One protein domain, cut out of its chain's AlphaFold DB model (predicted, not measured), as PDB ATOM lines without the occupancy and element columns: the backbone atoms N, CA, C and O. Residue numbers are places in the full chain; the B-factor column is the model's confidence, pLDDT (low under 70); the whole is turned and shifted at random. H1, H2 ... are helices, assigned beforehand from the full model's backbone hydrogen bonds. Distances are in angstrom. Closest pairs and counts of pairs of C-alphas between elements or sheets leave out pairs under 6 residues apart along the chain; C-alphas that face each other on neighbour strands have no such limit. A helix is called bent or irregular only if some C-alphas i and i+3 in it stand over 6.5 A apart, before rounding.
ATOM      1  N   GLU A  15     278.376 205.907 231.241       90.38
ATOM      2  CA  GLU A  15     279.728 205.608 231.714       90.38
ATOM      3  C   GLU A  15     280.800 206.074 230.718       90.38
ATOM      4  O   GLU A  15     281.818 206.638 231.119       90.38
ATOM      5  N   ASN A  16     280.552 205.909 229.414       90.69
ATOM      6  CA  ASN A  16     281.475 206.358 228.371       90.69
ATOM      7  C   ASN A  16     281.449 207.882 228.208       90.69
ATOM      8  O   ASN A  16     282.475 208.482 227.890       90.69
ATOM      9  N   VAL A  17     280.289 208.512 228.415       90.81
ATOM     10  CA  VAL A  17     280.156 209.973 228.352       90.81
ATOM     11  C   VAL A  17     280.943 210.619 229.490       90.81
ATOM     12  O   VAL A  17     281.778 211.484 229.233       90.81
ATOM     13  N   VAL A  18     280.742 210.168 230.731       92.94
ATOM     14  CA  VAL A  18     281.380 210.780 231.910       92.94
ATOM     15  C   VAL A  18     282.862 210.448 232.070       92.94
ATOM     16  O   VAL A  18     283.559 211.109 232.837       92.94
ATOM     17  N   ALA A  19     283.357 209.448 231.341       91.06
ATOM     18  CA  ALA A  19     284.777 209.117 231.276       91.06
ATOM     19  C   ALA A  19     285.590 210.058 230.366       91.06
ATOM     20  O   ALA A  19     286.817 209.950 230.336       91.06
ATOM     21  N   LYS A  20     284.948 210.967 229.614       91.50
ATOM     22  CA  LYS A  20     285.658 211.909 228.739       91.50
ATOM     23  C   LYS A  20     286.555 212.852 229.543       91.50
ATOM     24  O   LYS A  20     286.114 213.492 230.498       91.50
ATOM     25  N   GLU A  21     287.815 212.963 229.128       89.81
ATOM     26  CA  GLU A  21     288.759 213.909 229.724       89.81
ATOM     27  C   GLU A  21     288.243 215.349 229.602       89.81
ATOM     28  O   GLU A  21     287.669 215.739 228.587       89.81
ATOM     29  N   GLY A  22     288.434 216.136 230.662       88.88
ATOM     30  CA  GLY A  22     287.978 217.527 230.718       88.88
ATOM     31  C   GLY A  22     286.479 217.711 230.979       88.88
ATOM     32  O   GLY A  22     286.054 218.847 231.166       88.88
ATOM     33  N   LEU A  23     285.683 216.636 231.051       92.31
ATOM     34  CA  LEU A  23     284.269 216.742 231.400       92.31
ATOM     35  C   LEU A  23     284.094 217.056 232.893       92.31
ATOM     36  O   LEU A  23     284.571 216.336 233.777       92.31
ATOM     37  N   THR A  24     283.379 218.143 233.162       92.12
ATOM     38  CA  THR A  24     283.001 218.619 234.498       92.12
ATOM     39  C   THR A  24     281.480 218.665 234.640       92.12
ATOM     40  O   THR A  24     280.762 218.691 233.638       92.12
ATOM     41  N   ALA A  25     280.989 218.735 235.881       91.69
ATOM     42  CA  ALA A  25     279.565 218.939 236.160       91.69
ATOM     43  C   ALA A  25     279.006 220.166 235.436       91.69
ATOM     44  O   ALA A  25     277.946 220.089 234.829       91.69
ATOM     45  N   GLU A  26     279.748 221.271 235.438       93.81
ATOM     46  CA  GLU A  26     279.353 222.504 234.760       93.81
ATOM     47  C   GLU A  26     279.220 222.298 233.247       93.81
ATOM     48  O   GLU A  26     278.173 222.593 232.676       93.81
ATOM     49  N   THR A  27     280.232 221.708 232.601       93.81
ATOM     50  CA  THR A  27     280.195 221.475 231.146       93.81
ATOM     51  C   THR A  27     279.096 220.494 230.731       93.81
ATOM     52  O   THR A  27     278.454 220.704 229.703       93.81
ATOM     53  N   LEU A  28     278.845 219.450 231.531       93.31
ATOM     54  CA  LEU A  28     277.791 218.468 231.270       93.31
ATOM     55  C   LEU A  28     276.397 219.085 231.431       93.31
ATOM     56  O   LEU A  28     275.555 218.931 230.552       93.31
ATOM     57  N   THR A  29     276.180 219.815 232.523       92.81
ATOM     58  CA  THR A  29     274.915 220.509 232.811       92.81
ATOM     59  C   THR A  29     274.613 221.541 231.731       92.81
ATOM     60  O   THR A  29     273.513 221.566 231.183       92.81
ATOM     61  N   TYR A  30     275.613 222.349 231.362       91.44
ATOM     62  CA  TYR A  30     275.484 223.312 230.277       91.44
ATOM     63  C   TYR A  30     275.112 222.621 228.964       91.44
ATOM     64  O   TYR A  30     274.203 223.073 228.275       91.44
ATOM     65  N   TRP A  31     275.770 221.509 228.625       89.25
ATOM     66  CA  TRP A  31     275.440 220.767 227.412       89.25
ATOM     67  C   TRP A  31     273.995 220.258 227.431       89.25
ATOM     68  O   TRP A  31     273.277 220.512 226.474       89.25
ATOM     69  N   LEU A  32     273.550 219.619 228.517       88.50
ATOM     70  CA  LEU A  32     272.197 219.056 228.635       88.50
ATOM     71  C   LEU A  32     271.091 220.115 228.519       88.50
ATOM     72  O   LEU A  32     270.088 219.867 227.855       88.50
ATOM     73  N   ARG A  33     271.290 221.301 229.108       87.81
ATOM     74  CA  ARG A  33     270.330 222.418 229.017       87.81
ATOM     75  C   ARG A  33     270.198 222.991 227.610       87.81
ATOM     76  O   ARG A  33     269.172 223.562 227.284       87.81
ATOM     77  N   HIS A  34     271.242 222.875 226.789       83.81
ATOM     78  CA  HIS A  34     271.290 223.515 225.471       83.81
ATOM     79  C   HIS A  34     271.298 222.513 224.311       83.81
ATOM     80  O   HIS A  34     271.246 222.922 223.151       83.81
ATOM     81  N   SER A  35     271.349 221.206 224.587       74.06
ATOM     82  CA  SER A  35     271.335 220.141 223.585       74.06
ATOM     83  C   SER A  35     269.923 219.908 223.039       74.06
ATOM     84  O   SER A  35     269.398 218.797 223.084       74.06
ATOM     85  N   HIS A  36     269.284 220.948 222.510       66.31
ATOM     86  CA  HIS A  36     268.011 220.845 221.796       66.31
ATOM     87  C   HIS A  36     268.261 220.380 220.359       66.31
ATOM     88  O   HIS A  36     268.060 221.114 219.395       66.31
ATOM     89  N   ASN A  37     268.770 219.159 220.205       61.81
ATOM     90  CA  ASN A  37     269.294 218.723 218.911       61.81
ATOM     91  C   ASN A  37     268.223 218.118 217.992       61.81
ATOM     92  O   ASN A  37     268.471 218.002 216.797       61.81
ATOM     93  N   PHE A  38     267.041 217.757 218.509       62.12
ATOM     94  CA  PHE A  38     265.954 217.171 217.709       62.12
ATOM     95  C   PHE A  38     264.554 217.524 218.253       62.12
ATOM     96  O   PHE A  38     263.804 216.620 218.627       62.12
ATOM     97  N   PRO A  39     264.165 218.811 218.303       62.66
ATOM     98  CA  PRO A  39     262.878 219.230 218.874       62.66
ATOM     99  C   PRO A  39     261.664 218.627 218.150       62.66
ATOM    100  O   PRO A  39     260.629 218.410 218.762       62.66
ATOM    101  N   GLU A  40     261.794 218.289 216.865       65.44
ATOM    102  CA  GLU A  40     260.690 217.714 216.080       65.44
ATOM    103  C   GLU A  40     260.452 216.220 216.357       65.44
ATOM    104  O   GLU A  40     259.402 215.679 216.021       65.44
ATOM    105  N   ILE A  41     261.425 215.549 216.980       61.22
ATOM    106  CA  ILE A  41     261.376 214.116 217.314       61.22
ATOM    107  C   ILE A  41     261.221 213.924 218.831       61.22
ATOM    108  O   ILE A  41     260.636 212.939 219.285       61.22
ATOM    109  N   MET A  42     261.731 214.861 219.633       62.47
ATOM    110  CA  MET A  42     261.673 214.798 221.088       62.47
ATOM    111  C   MET A  42     260.367 215.389 221.618       62.47
ATOM    112  O   MET A  42     260.251 216.587 221.839       62.47
ATOM    113  N   ASN A  43     259.404 214.518 221.923       65.25
ATOM    114  CA  ASN A  43     258.190 214.872 222.670       65.25
ATOM    115  C   ASN A  43     258.441 215.015 224.190       65.25
ATOM    116  O   ASN A  43     257.542 214.781 224.996       65.25
ATOM    117  N   PHE A  44     259.679 215.296 224.601       66.25
ATOM    118  CA  PHE A  44     260.014 215.510 226.002       66.25
ATOM    119  C   PHE A  44     261.114 216.554 226.147       66.25
ATOM    120  O   PHE A  44     262.078 216.588 225.382       66.25
ATOM    121  N   GLU A  45     260.949 217.380 227.168       73.94
ATOM    122  CA  GLU A  45     261.914 218.355 227.645       73.94
ATOM    123  C   GLU A  45     262.335 217.916 229.048       73.94
ATOM    124  O   GLU A  45     261.505 217.448 229.831       73.94
ATOM    125  N   VAL A  46     263.629 218.005 229.351       78.12
ATOM    126  CA  VAL A  46     264.113 217.802 230.720       78.12
ATOM    127  C   VAL A  46     264.040 219.157 231.401       78.12
ATOM    128  O   VAL A  46     264.677 220.100 230.938       78.12
ATOM    129  N   ALA A  47     263.250 219.259 232.468       84.75
ATOM    130  CA  ALA A  47     263.153 220.499 233.224       84.75
ATOM    131  C   ALA A  47     264.519 220.884 233.811       84.75
ATOM    132  O   ALA A  47     265.339 220.025 234.136       84.75
ATOM    133  N   ASP A  48     264.764 222.184 233.948       84.06
ATOM    134  CA  ASP A  48     266.053 222.737 234.370       84.06
ATOM    135  C   ASP A  48     266.582 222.157 235.694       84.06
ATOM    136  O   ASP A  48     267.784 221.933 235.835       84.06
ATOM    137  N   ASP A  49     265.699 221.903 236.657       82.69
ATOM    138  CA  ASP A  49     266.015 221.270 237.941       82.69
ATOM    139  C   ASP A  49     266.374 219.784 237.783       82.69
ATOM    140  O   ASP A  49     267.306 219.285 238.414       82.69
ATOM    141  N   GLN A  50     265.706 219.087 236.866       89.44
ATOM    142  CA  GLN A  50     266.011 217.698 236.528       89.44
ATOM    143  C   GLN A  50     267.325 217.546 235.756       89.44
ATOM    144  O   GLN A  50     267.940 216.477 235.811       89.44
ATOM    145  N   VAL A  51     267.788 218.585 235.050       91.12
ATOM    146  CA  VAL A  51     269.099 218.559 234.383       91.12
ATOM    147  C   VAL A  51     270.234 218.483 235.404       91.12
ATOM    148  O   VAL A  51     271.190 217.729 235.195       91.12
ATOM    149  N   ASP A  52     270.127 219.212 236.514       90.38
ATOM    150  CA  ASP A  52     271.142 219.187 237.572       90.38
ATOM    151  C   ASP A  52     271.199 217.804 238.239       90.38
ATOM    152  O   ASP A  52     272.283 217.227 238.380       90.38
ATOM    153  N   ASP A  53     270.037 217.223 238.554       92.69
ATOM    154  CA  ASP A  53     269.924 215.866 239.104       92.69
ATOM    155  C   ASP A  53     270.473 214.806 238.139       92.69
ATOM    156  O   ASP A  53     271.205 213.896 238.545       92.69
ATOM    157  N   LEU A  54     270.169 214.930 236.844       91.94
ATOM    158  CA  LEU A  54     270.669 214.023 235.814       91.94
ATOM    159  C   LEU A  54     272.194 214.111 235.687       91.94
ATOM    160  O   LEU A  54     272.874 213.082 235.653       91.94
ATOM    161  N   SER A  55     272.735 215.327 235.647       93.62
ATOM    162  CA  SER A  55     274.176 215.581 235.598       93.62
ATOM    163  C   SER A  55     274.885 214.987 236.820       93.62
ATOM    164  O   SER A  55     275.874 214.258 236.683       93.62
ATOM    165  N   ALA A  56     274.332 215.206 238.018       92.88
ATOM    166  CA  ALA A  56     274.839 214.630 239.257       92.88
ATOM    167  C   ALA A  56     274.802 213.094 239.235       92.88
ATOM    168  O   ALA A  56     275.812 212.455 239.548       92.88
ATOM    169  N   TYR A  57     273.686 212.497 238.804       92.69
ATOM    170  CA  TYR A  57     273.555 211.048 238.657       92.69
ATOM    171  C   TYR A  57     274.604 210.479 237.699       92.69
ATOM    172  O   TYR A  57     275.332 209.554 238.069       92.69
ATOM    173  N   MET A  58     274.738 211.051 236.500       93.06
ATOM    174  CA  MET A  58     275.717 210.605 235.507       93.06
ATOM    175  C   MET A  58     277.136 210.621 236.086       93.06
ATOM    176  O   MET A  58     277.892 209.667 235.902       93.06
ATOM    177  N   LEU A  59     277.495 211.661 236.841       92.69
ATOM    178  CA  LEU A  59     278.810 211.759 237.474       92.69
ATOM    179  C   LEU A  59     279.057 210.698 238.552       92.69
ATOM    180  O   LEU A  59     280.210 210.305 238.736       92.69
ATOM    181  N   THR A  60     278.017 210.174 239.212       91.75
ATOM    182  CA  THR A  60     278.175 209.033 240.139       91.75
ATOM    183  C   THR A  60     278.626 207.753 239.432       91.75
ATOM    184  O   THR A  60     279.245 206.888 240.051       91.75
ATOM    185  N   LEU A  61     278.378 207.643 238.122       91.50
ATOM    186  CA  LEU A  61     278.786 206.497 237.309       91.50
ATOM    187  C   LEU A  61     280.268 206.551 236.918       91.50
ATOM    188  O   LEU A  61     280.803 205.564 236.401       91.50
ATOM    189  N   ARG A  62     280.948 207.680 237.166       89.38
ATOM    190  CA  ARG A  62     282.350 207.864 236.799       89.38
ATOM    191  C   ARG A  62     283.232 206.922 237.611       89.38
ATOM    192  O   ARG A  62     283.531 207.157 238.780       89.38
TER     193      ARG A  62
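AT A GLANCE: This is residues 15 to 62 of the 69 residues of an uncharacterized protein of Sphingomonas fennica (UniProt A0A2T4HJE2). Two helices, H2 and H3, fold back on each other as a helical hairpin, and the long loop that joins them reaches out beyond one end, where residues 37 to 44 stick out. The short helix H1 lies at the other end of the long axis, where the first and last printed residues also come near each other. The printed part has 48 residues with three named helices, in the order H1, H2, H3, and no named strand; the class is all helix. It is only just compact, close to loose, with a radius of gyration of the C-alphas of 11.3 A, and its outline is elongated, 31 by 19 by 16 A.

HOW THE PARTS SIT: Start at H3, residues 48 to 60, the longest helix. Look next at H2, residues 25 to 34, which touches H3; their closest C-alphas are those of Thr 29 and Ser 55, 5.7 A apart. These two helices form a hairpin and run opposite ways at a steep tilt of 43 degrees, with their centres 9.3 A apart. Now look at H1, residues 15 to 18, which only just touches H3, with 3 pairs of C-alphas within 8 A. The closest C-alphas of H1 and H3 are those of Val 18 and Leu 59, 6.2 A apart, and H3 touches H1 with residues 58 to 59 alone. H1 and H2 are apart. In H2 every O i to N i+4 pair is within hydrogen-bond range, and in H3 8 of 9 are; H1 is too short for such a pair, and its 1 pair of O i and N i+3 is not within range.

IN THESE COORDINATES: Find C-alpha 48 at (266.053, 222.737, 234.370); from there H3 runs 19.2 A to C-alpha 60 at (278.175, 209.033, 240.139). H2 begins at C-alpha 25, at (279.565, 218.939, 236.160), and its first and last C-alphas, 25 and 34, are 14.3 A apart. H1 begins at C-alpha 15, at (279.728, 205.608, 231.714), and has 4 residues. No helix is bent or irregular.

THE WHOLE: The two C-alphas farthest apart are those of Glu 40 and Arg 62, at 31.6 A, while the first and last printed C-alphas, of Glu 15 and Arg 62, are 6.1 A apart. The link from H1 to H2 is short, with 6 residues between them; the link from H2 to H3 is long, with 13, residues 35 to 47. Within it residues 37 to 44 stand free, and without them the body of 40 residues spans 26 by 16 by 14 A. The printed part has no cut. Its mean pLDDT is 84.6, and residues 36 to 44 are under 70, the model's low confidence.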